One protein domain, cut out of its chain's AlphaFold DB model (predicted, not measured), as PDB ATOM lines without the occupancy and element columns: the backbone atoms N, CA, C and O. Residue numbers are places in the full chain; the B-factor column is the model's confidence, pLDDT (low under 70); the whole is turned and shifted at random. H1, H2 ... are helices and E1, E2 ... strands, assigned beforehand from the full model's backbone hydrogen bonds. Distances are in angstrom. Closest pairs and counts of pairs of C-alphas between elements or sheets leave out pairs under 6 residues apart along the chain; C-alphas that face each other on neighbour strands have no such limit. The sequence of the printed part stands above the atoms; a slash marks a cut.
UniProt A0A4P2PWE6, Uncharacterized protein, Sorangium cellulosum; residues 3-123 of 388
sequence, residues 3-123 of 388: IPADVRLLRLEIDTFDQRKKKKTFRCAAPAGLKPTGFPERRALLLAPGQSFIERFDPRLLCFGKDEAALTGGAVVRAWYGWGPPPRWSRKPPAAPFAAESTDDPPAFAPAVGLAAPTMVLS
ATOM      1  N   ILE A   3      -2.405  22.310 -23.779       97.69
ATOM      2  CA  ILE A   3      -1.538  21.376 -23.046       97.69
ATOM      3  C   ILE A   3      -0.127  21.964 -22.888       97.69
ATOM      4  O   ILE A   3       0.303  22.754 -23.734       97.69
ATOM      5  N   PRO A   4       0.631  21.580 -21.849       97.38
ATOM      6  CA  PRO A   4       2.068  21.765 -21.837       97.38
ATOM      7  C   PRO A   4       2.676  20.645 -22.684       97.38
ATOM      8  O   PRO A   4       2.448  19.476 -22.420       97.38
ATOM      9  N   ALA A   5       3.425  20.964 -23.727       97.25
ATOM     10  CA  ALA A   5       4.102  19.954 -24.529       97.25
ATOM     11  C   ALA A   5       5.508  19.723 -23.956       97.25
ATOM     12  O   ALA A   5       6.481  20.264 -24.467       97.25
ATOM     13  N   ASP A   6       5.643  19.020 -22.831       97.19
ATOM     14  CA  ASP A   6       6.944  18.864 -22.155       97.19
ATOM     15  C   ASP A   6       7.110  17.497 -21.475       97.19
ATOM     16  O   ASP A   6       6.480  17.237 -20.446       97.19
ATOM     17  N   VAL A   7       8.008  16.653 -21.992       97.06
ATOM     18  CA  VAL A   7       8.325  15.322 -21.450       97.06
ATOM     19  C   VAL A   7       8.794  15.324 -19.993       97.06
ATOM     20  O   VAL A   7       8.656  14.326 -19.288       97.06
ATOM     21  N   ARG A   8       9.312  16.442 -19.475       96.88
ATOM     22  CA  ARG A   8       9.824  16.534 -18.096       96.88
ATOM     23  C   ARG A   8       8.701  16.444 -17.055       96.88
ATOM     24  O   ARG A   8       8.962  16.175 -15.881       96.88
ATOM     25  N   LEU A   9       7.449  16.616 -17.487       97.06
ATOM     26  CA  LEU A   9       6.241  16.392 -16.688       97.06
ATOM     27  C   LEU A   9       5.804  14.919 -16.643       97.06
ATOM     28  O   LEU A   9       4.877  14.577 -15.904       97.06
ATOM     29  N   LEU A  10       6.475  14.036 -17.386       97.00
ATOM     30  CA  LEU A  10       6.217  12.603 -17.372       97.00
ATOM     31  C   LEU A  10       6.794  11.942 -16.111       97.00
ATOM     32  O   LEU A  10       7.877  12.270 -15.612       97.00
ATOM     33  N   ARG A  11       6.047  10.969 -15.598       96.75
ATOM     34  CA  ARG A  11       6.429  10.078 -14.504       96.75
ATOM     35  C   ARG A  11       6.133   8.654 -14.933       96.75
ATOM     36  O   ARG A  11       5.056   8.392 -15.462       96.75
ATOM     37  N   LEU A  12       7.070   7.752 -14.682       97.25
ATOM     38  CA  LEU A  12       6.928   6.333 -14.976       97.25
ATOM     39  C   LEU A  12       6.946   5.560 -13.660       97.25
ATOM     40  O   LEU A  12       7.887   5.686 -12.875       97.25
ATOM     41  N   GLU A  13       5.918   4.755 -13.423       97.06
ATOM     42  CA  GLU A  13       5.986   3.657 -12.464       97.06
ATOM     43  C   GLU A  13       6.290   2.377 -13.243       97.06
ATOM     44  O   GLU A  13       5.527   1.994 -14.131       97.06
ATOM     45  N   ILE A  14       7.426   1.752 -12.942       97.56
ATOM     46  CA  ILE A  14       7.919   0.574 -13.653       97.56
ATOM     47  C   ILE A  14       7.953  -0.597 -12.690       97.56
ATOM     48  O   ILE A  14       8.687  -0.587 -11.703       97.56
ATOM     49  N   ASP A  15       7.159  -1.609 -12.992       96.88
ATOM     50  CA  ASP A  15       7.107  -2.849 -12.247       96.88
ATOM     51  C   ASP A  15       7.970  -3.902 -12.944       96.88
ATOM     52  O   ASP A  15       7.695  -4.295 -14.078       96.88
ATOM     53  N   THR A  16       8.998  -4.385 -12.251       94.94
ATOM     54  CA  THR A  16       9.801  -5.528 -12.691       94.94
ATOM     55  C   THR A  16       9.512  -6.748 -11.822       94.94
ATOM     56  O   THR A  16       9.138  -6.636 -10.648       94.94
ATOM     57  N   PHE A  17       9.685  -7.933 -12.403       88.12
ATOM     58  CA  PHE A  17       9.600  -9.203 -11.691       88.12
ATOM     59  C   PHE A  17      11.006  -9.783 -11.578       88.12
ATOM     60  O   PHE A  17      11.646 -10.074 -12.584       88.12
ATOM     61  N   ASP A  18      11.505  -9.916 -10.352       81.94
ATOM     62  CA  ASP A  18      12.789 -10.578 -10.106       81.94
ATOM     63  C   ASP A  18      12.664 -12.103 -10.316       81.94
ATOM     64  O   ASP A  18      11.557 -12.646 -10.333       81.94
ATOM     65  N   GLN A  19      13.781 -12.829 -10.395       73.12
ATOM     66  CA  GLN A  19      13.823 -14.294 -10.537       73.12
ATOM     67  C   GLN A  19      13.039 -15.020  -9.432       73.12
ATOM     68  O   GLN A  19      12.485 -16.095  -9.643       73.12
ATOM     69  N   ARG A  20      12.929 -14.401  -8.250       77.25
ATOM     70  CA  ARG A  20      12.115 -14.890  -7.123       77.25
ATOM     71  C   ARG A  20      10.632 -14.508  -7.225       77.25
ATOM     72  O   ARG A  20       9.915 -14.590  -6.233       77.25
ATOM     73  N   LYS A  21      10.185 -14.023  -8.389       75.81
ATOM     74  CA  LYS A  21       8.838 -13.498  -8.684       75.81
ATOM     75  C   LYS A  21       8.382 -12.355  -7.769       75.81
ATOM     76  O   LYS A  21       7.200 -12.015  -7.738       75.81
ATOM     77  N   LYS A  22       9.297 -11.726  -7.024       86.44
ATOM     78  CA  LYS A  22       8.965 -10.563  -6.201       86.44
ATOM     79  C   LYS A  22       8.850  -9.343  -7.105       86.44
ATOM     80  O   LYS A  22       9.807  -8.977  -7.786       86.44
ATOM     81  N   LYS A  23       7.677  -8.718  -7.080       91.88
ATOM     82  CA  LYS A  23       7.419  -7.454  -7.763       91.88
ATOM     83  C   LYS A  23       8.253  -6.340  -7.125       91.88
ATOM     84  O   LYS A  23       8.171  -6.129  -5.912       91.88
ATOM     85  N   LYS A  24       9.025  -5.616  -7.935       95.25
ATOM     86  CA  LYS A  24       9.732  -4.397  -7.534       95.25
ATOM     87  C   LYS A  24       9.231  -3.229  -8.376       95.25
ATOM     88  O   LYS A  24       9.266  -3.296  -9.597       95.25
ATOM     89  N   THR A  25       8.776  -2.173  -7.711       96.56
ATOM     90  CA  THR A  25       8.277  -0.958  -8.366       96.56
ATOM     91  C   THR A  25       9.330   0.140  -8.289       96.56
ATOM     92  O   THR A  25       9.807   0.474  -7.204       96.56
ATOM     93  N   PHE A  26       9.661   0.716  -9.436       97.19
ATOM     94  CA  PHE A  26      10.545   1.864  -9.586       97.19
ATOM     95  C   PHE A  26       9.728   3.086  -9.985       97.19
ATOM     96  O   PHE A  26       8.761   2.976 -10.736       97.19
ATOM     97  N   ARG A  27      10.111   4.256  -9.474       96.62
ATOM     98  CA  ARG A  27       9.453   5.528  -9.781       96.62
ATOM     99  C   ARG A  27      10.448   6.459 -10.440       96.62
ATOM    100  O   ARG A  27      11.269   7.069  -9.764       96.62
ATOM    101  N   CYS A  28      10.328   6.587 -11.748       97.31
ATOM    102  CA  CYS A  28      11.192   7.429 -12.549       97.31
ATOM    103  C   CYS A  28      10.498   8.744 -12.880       97.31
ATOM    104  O   CYS A  28       9.343   8.766 -13.306       97.31
ATOM    105  N   ALA A  29      11.206   9.855 -12.718       97.00
ATOM    106  CA  ALA A  29      10.734  11.161 -13.145       97.00
ATOM    107  C   ALA A  29      11.917  12.115 -13.307       97.00
ATOM    108  O   ALA A  29      12.961  11.929 -12.678       97.00
ATOM    109  N   ALA A  30      11.729  13.191 -14.073       96.19
ATOM    110  CA  ALA A  30      12.733  14.243 -14.145       96.19
ATOM    111  C   ALA A  30      13.018  14.815 -12.734       96.19
ATOM    112  O   ALA A  30      12.087  14.967 -11.924       96.19
ATOM    113  N   PRO A  31      14.283  15.113 -12.393       95.50
ATOM    114  CA  PRO A  31      14.633  15.729 -11.119       95.50
ATOM    115  C   PRO A  31      14.073  17.154 -11.040       95.50
ATOM    116  O   PRO A  31      13.797  17.776 -12.063       95.50
ATOM    117  N   ALA A  32      13.941  17.695  -9.824       92.12
ATOM    118  CA  ALA A  32      13.358  19.022  -9.600       92.12
ATOM    119  C   ALA A  32      14.028  20.129 -10.435       92.12
ATOM    120  O   ALA A  32      13.323  20.959 -10.988       92.12
ATOM    121  N   GLY A  33      15.357  20.087 -10.596       91.44
ATOM    122  CA  GLY A  33      16.094  21.069 -11.404       91.44
ATOM    123  C   GLY A  33      15.774  21.043 -12.904       91.44
ATOM    124  O   GLY A  33      15.954  22.059 -13.551       91.44
ATOM    125  N   LEU A  34      15.271  19.920 -13.436       94.06
ATOM    126  CA  LEU A  34      14.829  19.817 -14.834       94.06
ATOM    127  C   LEU A  34      13.334  20.089 -15.003       94.06
ATOM    128  O   LEU A  34      12.878  20.335 -16.114       94.06
ATOM    129  N   LYS A  35      12.537  19.989 -13.939       93.94
ATOM    130  CA  LYS A  35      11.086  20.142 -14.045       93.94
ATOM    131  C   LYS A  35      10.705  21.618 -14.113       93.94
ATOM    132  O   LYS A  35      11.188  22.395 -13.291       93.94
ATOM    133  N   PRO A  36       9.785  22.007 -15.011       93.06
ATOM    134  CA  PRO A  36       9.220  23.344 -14.951       93.06
ATOM    135  C   PRO A  36       8.421  23.502 -13.646       93.06
ATOM    136  O   PRO A  36       7.658  22.618 -13.248       93.06
ATOM    137  N   THR A  37       8.609  24.631 -12.965       89.25
ATOM    138  CA  THR A  37       7.940  24.940 -11.690       89.25
ATOM    139  C   THR A  37       6.457  25.269 -11.864       89.25
ATOM    140  O   THR A  37       5.667  25.014 -10.960       89.25
ATOM    141  N   GLY A  38       6.072  25.786 -13.032       92.38
ATOM    142  CA  GLY A  38       4.697  26.105 -13.415       92.38
ATOM    143  C   GLY A  38       4.404  25.708 -14.860       92.38
ATOM    144  O   GLY A  38       5.180  24.968 -15.467       92.38
ATOM    145  N   PHE A  39       3.294  26.202 -15.414       94.44
ATOM    146  CA  PHE A  39       2.935  25.933 -16.805       94.44
ATOM    147  C   PHE A  39       3.986  26.553 -17.750       94.44
ATOM    148  O   PHE A  39       4.219  27.763 -17.699       94.44
ATOM    149  N   PRO A  40       4.668  25.758 -18.594       94.38
ATOM    150  CA  PRO A  40       5.717  26.268 -19.463       94.38
ATOM    151  C   PRO A  40       5.103  26.987 -20.670       94.38
ATOM    152  O   PRO A  40       4.888  26.372 -21.709       94.38
ATOM    153  N   GLU A  41       4.860  28.295 -20.564       94.56
ATOM    154  CA  GLU A  41       4.195  29.086 -21.619       94.56
ATOM    155  C   GLU A  41       4.860  28.967 -22.998       94.56
ATOM    156  O   GLU A  41       4.189  28.837 -24.017       94.56
ATOM    157  N   ARG A  42       6.196  28.888 -23.046       94.00
ATOM    158  CA  ARG A  42       6.952  28.684 -24.300       94.00
ATOM    159  C   ARG A  42       6.719  27.315 -24.956       94.00
ATOM    160  O   ARG A  42       7.108  27.102 -26.099       94.00
ATOM    161  N   ARG A  43       6.142  26.375 -24.212       95.88
ATOM    162  CA  ARG A  43       5.767  25.024 -24.643       95.88
ATOM    163  C   ARG A  43       4.249  24.823 -24.573       95.88
ATOM    164  O   ARG A  43       3.798  23.680 -24.622       95.88
ATOM    165  N   ALA A  44       3.464  25.896 -24.451       96.88
ATOM    166  CA  ALA A  44       2.018  25.826 -24.585       96.88
ATOM    167  C   ALA A  44       1.674  25.356 -26.001       96.88
ATOM    168  O   ALA A  44       2.149  25.933 -26.978       96.88
ATOM    169  N   LEU A  45       0.844  24.324 -26.115       97.69
ATOM    170  CA  LEU A  45       0.348  23.852 -27.399       97.69
ATOM    171  C   LEU A  45      -1.176  23.810 -27.385       97.69
ATOM    172  O   LEU A  45      -1.784  23.250 -26.471       97.69
ATOM    173  N   LEU A  46      -1.775  24.399 -28.417       97.75
ATOM    174  CA  LEU A  46      -3.197  24.280 -28.694       97.75
ATOM    175  C   LEU A  46      -3.418  23.089 -29.623       97.75
ATOM    176  O   LEU A  46      -2.849  23.027 -30.709       97.75
ATOM    177  N   LEU A  47      -4.241  22.149 -29.177       97.56
ATOM    178  CA  LEU A  47      -4.684  21.000 -29.952       97.56
ATOM    179  C   LEU A  47      -6.138  21.205 -30.374       97.56
ATOM    180  O   LEU A  47      -7.022  21.394 -29.523       97.56
ATOM    181  N   ALA A  48      -6.362  21.161 -31.687       96.25
ATOM    182  CA  ALA A  48      -7.681  21.037 -32.290       96.25
ATOM    183  C   ALA A  48      -8.167  19.571 -32.246       96.25
ATOM    184  O   ALA A  48      -7.362  18.657 -32.033       96.25
ATOM    185  N   PRO A  49      -9.471  19.310 -32.461       94.69
ATOM    186  CA  PRO A  49      -9.975  17.948 -32.617       94.69
ATOM    187  C   PRO A  49      -9.197  17.172 -33.689       94.69
ATOM    188  O   PRO A  49      -8.916  17.695 -34.765       94.69
ATOM    189  N   GLY A  50      -8.826  15.926 -33.386       94.75
ATOM    190  CA  GLY A  50      -8.044  15.078 -34.293       94.75
ATOM    191  C   GLY A  50      -6.547  15.406 -34.370       94.75
ATOM    192  O   GLY A  50      -5.837  14.759 -35.136       94.75
ATOM    193  N   GLN A  51      -6.049  16.367 -33.585       97.31
ATOM    194  CA  GLN A  51      -4.617  16.624 -33.441       97.31
ATOM    195  C   GLN A  51      -4.044  15.983 -32.174       97.31
ATOM    196  O   GLN A  51      -4.719  15.813 -31.158       97.31
ATOM    197  N   SER A  52      -2.750  15.694 -32.227       96.12
ATOM    198  CA  SER A  52      -1.958  15.123 -31.150       96.12
ATOM    199  C   SER A  52      -0.617  15.842 -31.020       96.12
ATOM    200  O   SER A  52      -0.161  16.549 -31.921       96.12
ATOM    201  N   PHE A  53       0.018  15.656 -29.868       95.44
ATOM    202  CA  PHE A  53       1.417  15.991 -29.658       95.44
ATOM    203  C   PHE A  53       2.207  14.692 -29.545       95.44
ATOM    204  O   PHE A  53       1.871  13.838 -28.725       95.44
ATOM    205  N   ILE A  54       3.245  14.549 -30.366       94.88
ATOM    206  CA  ILE A  54       4.093  13.358 -30.395       94.88
ATOM    207  C   ILE A  54       5.535  13.794 -30.176       94.88
ATOM    208  O   ILE A  54       6.058  14.641 -30.899       94.88
ATOM    209  N   GLU A  55       6.184  13.184 -29.190       94.06
ATOM    210  CA  GLU A  55       7.586  13.424 -28.876       94.06
ATOM    211  C   GLU A  55       8.307  12.094 -28.663       94.06
ATOM    212  O   GLU A  55       7.797  11.185 -28.003       94.06
ATOM    213  N   ARG A  56       9.514  11.988 -29.223       93.56
ATOM    214  CA  ARG A  56      10.442  10.895 -28.938       93.56
ATOM    215  C   ARG A  56      11.423  11.361 -27.875       93.56
ATOM    216  O   ARG A  56      11.995  12.438 -28.000       93.56
ATOM    217  N   PHE A  57      11.656  10.530 -26.870       95.06
ATOM    218  CA  PHE A  57      12.592  10.830 -25.795       95.06
ATOM    219  C   PHE A  57      13.308   9.562 -25.331       95.06
ATOM    220  O   PHE A  57      12.804   8.452 -25.507       95.06
ATOM    221  N   ASP A  58      14.471   9.736 -24.707       95.31
ATOM    222  CA  ASP A  58      15.185   8.649 -24.040       95.31
ATOM    223  C   ASP A  58      14.633   8.461 -22.610       95.31
ATOM    224  O   ASP A  58      14.747   9.379 -21.787       95.31
ATOM    225  N   PRO A  59      14.050   7.296 -22.259       96.44
ATOM    226  CA  PRO A  59      13.492   7.065 -20.928       96.44
ATOM    227  C   PRO A  59      14.540   7.118 -19.808       96.44
ATOM    228  O   PRO A  59      14.174   7.361 -18.654       96.44
ATOM    229  N   ARG A  60      15.834   6.971 -20.121       96.81
ATOM    230  CA  ARG A  60      16.935   7.113 -19.155       96.81
ATOM    231  C   ARG A  60      17.064   8.538 -18.613       96.81
ATOM    232  O   ARG A  60      17.607   8.738 -17.530       96.81
ATOM    233  N   LEU A  61      16.486   9.533 -19.296       97.19
ATOM    234  CA  LEU A  61      16.335  10.886 -18.753       97.19
ATOM    235  C   LEU A  61      15.541  10.878 -17.434       97.19
ATOM    236  O   LEU A  61      15.869  11.620 -16.499       97.19
ATOM    237  N   LEU A  62      14.505  10.032 -17.363       97.12
ATOM    238  CA  LEU A  62      13.608   9.890 -16.217       97.12
ATOM    239  C   LEU A  62      14.088   8.787 -15.262       97.12
ATOM    240  O   LEU A  62      14.113   9.005 -14.051       97.12
ATOM    241  N   CYS A  63      14.454   7.616 -15.795       97.38
ATOM    242  CA  CYS A  63      15.011   6.479 -15.054       97.38
ATOM    243  C   CYS A  63      16.537   6.537 -15.084       97.38
ATOM    244  O   CYS A  63      17.185   5.821 -15.841       97.38
ATOM    245  N   PHE A  64      17.107   7.434 -14.288       96.81
ATOM    246  CA  PHE A  64      18.536   7.717 -14.333       96.81
ATOM    247  C   PHE A  64      19.300   7.010 -13.215       96.81
ATOM    248  O   PHE A  64      18.801   6.822 -12.103       96.81
ATOM    249  N   GLY A  65      20.558   6.685 -13.483       95.88
ATOM    250  CA  GLY A  65      21.452   6.104 -12.498       95.88
ATOM    251  C   GLY A  65      21.073   4.668 -12.158       95.88
ATOM    252  O   GLY A  65      20.978   3.814 -13.030       95.88
ATOM    253  N   LYS A  66      20.852   4.372 -10.875       94.94
ATOM    254  CA  LYS A  66      20.534   3.001 -10.429       94.94
ATOM    255  C   LYS A  66      19.182   2.492 -10.946       94.94
ATOM    256  O   LYS A  66      18.991   1.280 -11.017       94.94
ATOM    257  N   ASP A  67      18.273   3.400 -11.293       95.62
ATOM    258  CA  ASP A  67      16.927   3.062 -11.762       95.62
ATOM    259  C   ASP A  67      16.883   2.758 -13.266       95.62
ATOM    260  O   ASP A  67      15.889   2.216 -13.741       95.62
ATOM    261  N   GLU A  68      17.961   3.025 -14.014       94.44
ATOM    262  CA  GLU A  68      18.074   2.656 -15.434       94.44
ATOM    263  C   GLU A  68      17.866   1.150 -15.641       94.44
ATOM    264  O   GLU A  68      17.200   0.734 -16.584       94.44
ATOM    265  N   ALA A  69      18.340   0.326 -14.701       92.38
ATOM    266  CA  ALA A  69      18.174  -1.126 -14.738       92.38
ATOM    267  C   ALA A  69      16.701  -1.590 -14.700       92.38
ATOM    268  O   ALA A  69      16.419  -2.752 -14.986       92.38
ATOM    269  N   ALA A  70      15.757  -0.709 -14.343       94.62
ATOM    270  CA  ALA A  70      14.327  -1.003 -14.409       94.62
ATOM    271  C   ALA A  70      13.790  -1.028 -15.849       94.62
ATOM    272  O   ALA A  70      12.767  -1.664 -16.097       94.62
ATOM    273  N   LEU A  71      14.481  -0.384 -16.799       94.62
ATOM    274  CA  LEU A  71      14.138  -0.340 -18.225       94.62
ATOM    275  C   LEU A  71      14.510  -1.647 -18.945       94.62
ATOM    276  O   LEU A  71      15.132  -1.648 -20.004       94.62
ATOM    277  N   THR A  72      14.152  -2.777 -18.344       92.75
ATOM    278  CA  THR A  72      14.386  -4.113 -18.888       92.75
ATOM    279  C   THR A  72      13.149  -4.631 -19.621       92.75
ATOM    280  O   THR A  72      12.018  -4.253 -19.305       92.75
ATOM    281  N   GLY A  73      13.351  -5.524 -20.588       93.12
ATOM    282  CA  GLY A  73      12.249  -6.205 -21.264       93.12
ATOM    283  C   GLY A  73      11.364  -6.979 -20.282       93.12
ATOM    284  O   GLY A  73      11.841  -7.518 -19.282       93.12
ATOM    285  N   GLY A  74      10.063  -7.010 -20.557       93.06
ATOM    286  CA  GLY A  74       9.033  -7.605 -19.707       93.06
ATOM    287  C   GLY A  74       8.573  -6.713 -18.551       93.06
ATOM    288  O   GLY A  74       7.626  -7.071 -17.850       93.06
ATOM    289  N   ALA A  75       9.200  -5.551 -18.336       95.56
ATOM    290  CA  ALA A  75       8.755  -4.609 -17.318       95.56
ATOM    291  C   ALA A  75       7.401  -3.986 -17.691       95.56
ATOM    292  O   ALA A  75       7.170  -3.612 -18.843       95.56
ATOM    293  N   VAL A  76       6.517  -3.843 -16.704       96.81
ATOM    294  CA  VAL A  76       5.201  -3.214 -16.871       96.81
ATOM    295  C   VAL A  76       5.321  -1.736 -16.520       96.81
ATOM    296  O   VAL A  76       5.685  -1.391 -15.399       96.81
ATOM    297  N   VAL A  77       4.999  -0.856 -17.464       97.31
ATOM    298  CA  VAL A  77       5.133   0.595 -17.326       97.31
ATOM    299  C   VAL A  77       3.762   1.247 -17.243       97.31
ATOM    300  O   VAL A  77       2.893   1.042 -18.091       97.31
ATOM    301  N   ARG A  78       3.591   2.084 -16.223       96.69
ATOM    302  CA  ARG A  78       2.451   2.986 -16.062       96.69
ATOM    303  C   ARG A  78       2.966   4.407 -16.132       96.69
ATOM    304  O   ARG A  78       3.777   4.811 -15.299       96.69
ATOM    305  N   ALA A  79       2.509   5.152 -17.128       96.25
ATOM    306  CA  ALA A  79       2.935   6.526 -17.321       96.25
ATOM    307  C   ALA A  79       1.862   7.509 -16.850       96.25
ATOM    308  O   ALA A  79       0.658   7.278 -16.983       96.25
ATOM    309  N   TRP A  80       2.321   8.618 -16.288       96.12
ATOM    310  CA  TRP A  80       1.479   9.699 -15.808       96.12
ATOM    311  C   TRP A  80       2.098  11.043 -16.197       96.12
ATOM    312  O   TRP A  80       3.302  11.237 -16.033       96.12
ATOM    313  N   TYR A  81       1.286  11.968 -16.702       96.38
ATOM    314  CA  TYR A  81       1.722  13.238 -17.283       96.38
ATOM    315  C   TYR A  81       1.140  14.449 -16.532       96.38
ATOM    316  O   TYR A  81      -0.079  14.549 -16.445       96.38
ATOM    317  N   GLY A  82       1.977  15.366 -16.012       95.25
ATOM    318  CA  GLY A  82       1.554  16.628 -15.355       95.25
ATOM    319  C   GLY A  82       2.292  16.990 -14.040       95.25
ATOM    320  O   GLY A  82       3.462  16.650 -13.844       95.25
ATOM    321  N   TRP A  83       1.602  17.618 -13.071       89.81
ATOM    322  CA  TRP A  83       2.165  18.062 -11.769       89.81
ATOM    323  C   TRP A  83       1.952  17.148 -10.542       89.81
ATOM    324  O   TRP A  83       2.398  17.426  -9.431       89.81
ATOM    325  N   GLY A  84       1.477  15.936 -10.770       75.81
ATOM    326  CA  GLY A  84       1.194  14.870  -9.814       75.81
ATOM    327  C   GLY A  84      -0.291  14.763  -9.495       75.81
ATOM    328  O   GLY A  84      -0.968  15.788  -9.444       75.81
ATOM    329  N   PRO A  85      -0.814  13.547  -9.257       70.12
ATOM    330  CA  PRO A  85      -2.169  13.425  -8.749       70.12
ATOM    331  C   PRO A  85      -2.244  14.127  -7.385       70.12
ATOM    332  O   PRO A  85      -1.318  13.972  -6.575       70.12
ATOM    333  N   PRO A  86      -3.317  14.885  -7.101       67.75
ATOM    334  CA  PRO A  86      -3.526  15.406  -5.762       67.75
ATOM    335  C   PRO A  86      -3.559  14.238  -4.762       67.75
ATOM    336  O   PRO A  86      -3.949  13.119  -5.121       67.75
ATOM    337  N   PRO A  87      -3.145  14.454  -3.501       77.69
ATOM    338  CA  PRO A  87      -3.259  13.428  -2.476       77.69
ATOM    339  C   PRO A  87      -4.697  12.906  -2.423       77.69
ATOM    340  O   PRO A  87      -5.631  13.703  -2.438       77.69
ATOM    341  N   ARG A  88      -4.891  11.582  -2.327       77.44
ATOM    342  CA  ARG A  88      -6.230  10.948  -2.353       77.44
ATOM    343  C   ARG A  88      -7.210  11.489  -1.301       77.44
ATOM    344  O   ARG A  88      -8.411  11.323  -1.442       77.44
ATOM    345  N   TRP A  89      -6.693  12.105  -0.243       81.19
ATOM    346  CA  TRP A  89      -7.461  12.690   0.855       81.19
ATOM    347  C   TRP A  89      -7.784  14.184   0.659       81.19
ATOM    348  O   TRP A  89      -8.521  14.762   1.456       81.19
ATOM    349  N   SER A  90      -7.251  14.829  -0.384       80.44
ATOM    350  CA  SER A  90      -7.533  16.231  -0.680       80.44
ATOM    351  C   SER A  90      -8.913  16.375  -1.313       80.44
ATOM    352  O   SER A  90      -9.153  15.893  -2.415       80.44
ATOM    353  N   ARG A  91      -9.804  17.105  -0.634       80.50
ATOM    354  CA  ARG A  91     -11.095  17.558  -1.186       80.50
ATOM    355  C   ARG A  91     -10.994  18.898  -1.918       80.50
ATOM    356  O   ARG A  91     -11.998  19.389  -2.422       80.50
ATOM    357  N   LYS A  92      -9.811  19.525  -1.923       80.62
ATOM    358  CA  LYS A  92      -9.615  20.806  -2.605       80.62
ATOM    359  C   LYS A  92      -9.751  20.600  -4.113       80.62
ATOM    360  O   LYS A  92      -9.215  19.604  -4.612       80.62
ATOM    361  N   PRO A  93     -10.423  21.523  -4.824       78.81
ATOM    362  CA  PRO A  93     -10.471  21.466  -6.270       78.81
ATOM    363  C   PRO A  93      -9.043  21.485  -6.832       78.81
ATOM    364  O   PRO A  93      -8.154  22.105  -6.231       78.81
ATOM    365  N   PRO A  94      -8.801  20.782  -7.947       81.12
ATOM    366  CA  PRO A  94      -7.511  20.809  -8.608       81.12
ATOM    367  C   PRO A  94      -7.132  22.255  -8.945       81.12
ATOM    368  O   PRO A  94      -7.898  22.974  -9.582       81.12
ATOM    369  N   ALA A  95      -5.959  22.681  -8.483       87.19
ATOM    370  CA  ALA A  95      -5.409  23.994  -8.783       87.19
ATOM    371  C   ALA A  95      -4.401  23.883  -9.929       87.19
ATOM    372  O   ALA A  95      -3.750  22.846 -10.087       87.19
ATOM    373  N   ALA A  96      -4.267  24.964 -10.695       89.50
ATOM    374  CA  ALA A  96      -3.232  25.097 -11.707       89.50
ATOM    375  C   ALA A  96      -1.830  24.867 -11.095       89.50
ATOM    376  O   ALA A  96      -1.621  25.152  -9.909       89.50
ATOM    377  N   PRO A  97      -0.849  24.405 -11.887       94.19
ATOM    378  CA  PRO A  97      -0.908  24.169 -13.338       94.19
ATOM    379  C   PRO A  97      -1.634  22.876 -13.762       94.19
ATOM    380  O   PRO A  97      -1.584  21.854 -13.075       94.19
ATOM    381  N   PHE A  98      -2.285  22.926 -14.931       94.88
ATOM    382  CA  PHE A  98      -3.015  21.807 -15.538       94.88
ATOM    383  C   PHE A  98      -2.249  21.202 -16.720       94.88
ATOM    384  O   PHE A  98      -1.595  21.907 -17.484       94.88
ATOM    385  N   ALA A  99      -2.338  19.882 -16.881       95.88
ATOM    386  CA  ALA A  99      -1.814  19.162 -18.040       95.88
ATOM    387  C   ALA A  99      -2.740  19.243 -19.262       95.88
ATOM    388  O   ALA A  99      -2.280  19.055 -20.383       95.88
ATOM    389  N   ALA A 100      -4.031  19.498 -19.052       96.31
ATOM    390  CA  ALA A 100      -4.986  19.745 -20.123       96.31
ATOM    391  C   ALA A 100      -6.091  20.683 -19.643       96.31
ATOM    392  O   ALA A 100      -6.666  20.473 -18.574       96.31
ATOM    393  N   GLU A 101      -6.408  21.689 -20.449       95.69
ATOM    394  CA  GLU A 101      -7.495  22.630 -20.186       95.69
ATOM    395  C   GLU A 101      -8.267  22.974 -21.466       95.69
ATOM    396  O   GLU A 101      -7.724  22.986 -22.580       95.69
ATOM    397  N   SER A 102      -9.571  23.206 -21.309       95.75
ATOM    398  CA  SER A 102     -10.428  23.689 -22.389       95.75
ATOM    399  C   SER A 102     -10.089  25.141 -22.710       95.75
ATOM    400  O   SER A 102      -9.799  25.928 -21.813       95.75
ATOM    401  N   THR A 103     -10.151  25.491 -23.991       95.56
ATOM    402  CA  THR A 103     -10.019  26.875 -24.472       95.56
ATOM    403  C   THR A 103     -11.367  27.511 -24.812       95.56
ATOM    404  O   THR A 103     -11.399  28.682 -25.168       95.56
ATOM    405  N   ASP A 104     -12.451  26.739 -24.726       94.75
ATOM    406  CA  ASP A 104     -13.811  27.170 -25.055       94.75
ATOM    407  C   ASP A 104     -14.468  27.929 -23.891       94.75
ATOM    408  O   ASP A 104     -14.142  27.679 -22.725       94.75
ATOM    409  N   ASP A 105     -15.418  28.809 -24.218       92.50
ATOM    410  CA  ASP A 105     -16.295  29.501 -23.268       92.50
ATOM    411  C   ASP A 105     -17.775  29.210 -23.612       92.50
ATOM    412  O   ASP A 105     -18.256  29.678 -24.649       92.50
ATOM    413  N   PRO A 106     -18.505  28.411 -22.805       92.50
ATOM    414  CA  PRO A 106     -18.061  27.754 -21.574       92.50
ATOM    415  C   PRO A 106     -17.082  26.583 -21.828       92.50
ATOM    416  O   PRO A 106     -17.062  26.022 -22.925       92.50
ATOM    417  N   PRO A 107     -16.306  26.145 -20.813       93.56
ATOM    418  CA  PRO A 107     -15.350  25.048 -20.960       93.56
ATOM    419  C   PRO A 107     -16.005  23.731 -21.397       93.56
ATOM    420  O   PRO A 107     -16.882  23.213 -20.707       93.56
ATOM    421  N   ALA A 108     -15.515  23.128 -22.484       93.69
ATOM    422  CA  ALA A 108     -16.004  21.840 -22.978       93.69
ATOM    423  C   ALA A 108     -15.693  20.662 -22.033       93.69
ATOM    424  O   ALA A 108     -16.358  19.628 -22.079       93.69
ATOM    425  N   PHE A 109     -14.677  20.798 -21.175       93.31
ATOM    426  CA  PHE A 109     -14.320  19.807 -20.158       93.31
ATOM    427  C   PHE A 109     -13.600  20.451 -18.964       93.31
ATOM    428  O   PHE A 109     -13.015  21.531 -19.067       93.31
ATOM    429  N   ALA A 110     -13.625  19.757 -17.821       93.00
ATOM    430  CA  ALA A 110     -12.950  20.195 -16.604       93.00
ATOM    431  C   ALA A 110     -11.413  20.103 -16.744       93.00
ATOM    432  O   ALA A 110     -10.918  19.066 -17.192       93.00
ATOM    433  N   PRO A 111     -10.642  21.121 -16.317       93.94
ATOM    434  CA  PRO A 111      -9.182  21.073 -16.362       93.94
ATOM    435  C   PRO A 111      -8.599  19.874 -15.600       93.94
ATOM    436  O   PRO A 111      -9.019  19.551 -14.487       93.94
ATOM    437  N   ALA A 112      -7.588  19.229 -16.182       93.44
ATOM    438  CA  ALA A 112      -6.935  18.052 -15.619       93.44
ATOM    439  C   ALA A 112      -5.514  18.383 -15.147       93.44
ATOM    440  O   ALA A 112      -4.670  18.792 -15.938       93.44
ATOM    441  N   VAL A 113      -5.199  18.143 -13.868       93.19
ATOM    442  CA  VAL A 113      -3.832  18.316 -13.300       93.19
ATOM    443  C   VAL A 113      -2.840  17.308 -13.883       93.19
ATOM    444  O   VAL A 113      -1.628  17.538 -13.904       93.19
ATOM    445  N   GLY A 114      -3.359  16.188 -14.381       94.12
ATOM    446  CA  GLY A 114      -2.587  15.267 -15.185       94.12
ATOM    447  C   GLY A 114      -3.393  14.156 -15.820       94.12
ATOM    448  O   GLY A 114      -4.583  13.991 -15.555       94.12
ATOM    449  N   LEU A 115      -2.700  13.406 -16.665       94.19
ATOM    450  CA  LEU A 115      -3.255  12.389 -17.545       94.19
ATOM    451  C   LEU A 115      -2.557  11.058 -17.265       94.19
ATOM    452  O   LEU A 115      -1.333  11.010 -17.144       94.19
ATOM    453  N   ALA A 116      -3.326   9.978 -17.147       94.25
ATOM    454  CA  ALA A 116      -2.785   8.629 -17.039       94.25
ATOM    455  C   ALA A 116      -2.756   7.984 -18.428       94.25
ATOM    456  O   ALA A 116      -3.753   8.022 -19.146       94.25
ATOM    457  N   ALA A 117      -1.624   7.391 -18.794       92.75
ATOM    458  CA  ALA A 117      -1.520   6.609 -20.017       92.75
ATOM    459  C   ALA A 117      -2.011   5.168 -19.785       92.75
ATOM    460  O   ALA A 117      -1.965   4.672 -18.650       92.75
ATOM    461  N   PRO A 118      -2.414   4.457 -20.853       94.31
ATOM    462  CA  PRO A 118      -2.570   3.011 -20.812       94.31
ATOM    463  C   PRO A 118      -1.306   2.317 -20.288       94.31
ATOM    464  O   PRO A 118      -0.183   2.788 -20.479       94.31
ATOM    465  N   THR A 119      -1.492   1.185 -19.609       95.44
ATOM    466  CA  THR A 119      -0.364   0.363 -19.154       95.44
ATOM    467  C   THR A 119       0.276  -0.327 -20.355       95.44
ATOM    468  O   THR A 119      -0.435  -0.905 -21.171       95.44
ATOM    469  N   MET A 120       1.605  -0.302 -20.435       94.88
ATOM    470  CA  MET A 120       2.369  -0.958 -21.501       94.88
ATOM    471  C   MET A 120       3.403  -1.929 -20.927       94.88
ATOM    472  O   MET A 120       3.787  -1.814 -19.764       94.88
ATOM    473  N   VAL A 121       3.866  -2.883 -21.736       94.88
ATOM    474  CA  VAL A 121       4.942  -3.819 -21.375       94.88
ATOM    475  C   VAL A 121       6.131  -3.567 -22.291       94.88
ATOM    476  O   VAL A 121       5.962  -3.489 -23.506       94.88
ATOM    477  N   LEU A 122       7.329  -3.424 -21.723       93.38
ATOM    478  CA  LEU A 122       8.543  -3.240 -22.516       93.38
ATOM    479  C   LEU A 122       8.899  -4.539 -23.243       93.38
ATOM    480  O   LEU A 122       8.932  -5.609 -22.640       93.38
ATOM    481  N   SER A 123       9.203  -4.461 -24.534       89.00
ATOM    482  CA  SER A 123       9.688  -5.610 -25.302       89.00
ATOM    483  C   SER A 123      11.110  -6.011 -24.881       89.00
ATOM    484  O   SER A 123      11.914  -5.165 -24.500       89.00
TER     485      SER A 123
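Overview. This is residues 3 to 123 of the 388 residues of an uncharacterized protein of Sorangium cellulosum (UniProt A0A4P2PWE6). With little regular structure, this domain is a twisted antiparallel sheet, E2 E1 E4 E5, with H1 over E2 and long loops; residues 87 to 93 stick out. The 121 printed residues, 34 in named elements (E1 E2 E3 H1 E4 E5 along the chain), are mostly strand. The whole is only just compact, close to loose, radius of gyration of the C-alphas 16.2 A, spanning 55 by 34 by 30 A.

Arrangement. E1, residues 10 to 17, neighbours E4, residues 76 to 82, antiparallel; N 13 and O 78, 2.8 A, are within hydrogen-bond range. E2, residues 23 to 29, forms a hairpin with E1 (N 14 and O 26, 2.9 A); E5, residues 114 to 116, with E4 (N 81 and O 115, 2.8 A). H1, residues 65 to 70, is on the sheet, height 9.1 A; the closest C-alphas of H1 and E2, Ala 70 and Phe 26, are 6.8 A apart. H1 has 0 of 2 O i to N i+4 and 2 of 3 O i to N i+3 pairs within range. E3, residues 44 to 46, pairs with no named strand.

Along the chain. E1 starts at C-alpha 10 (6.217, 12.603, -17.372), length 22.8 A; E5 ends at C-alpha 116 (-2.785, 8.629, -17.039).

Size, cuts and confidence. The printed part has no cut. Links E2 to E3, E3 to H1 and E4 to E5 are long. Residue 86 has pLDDT under 70.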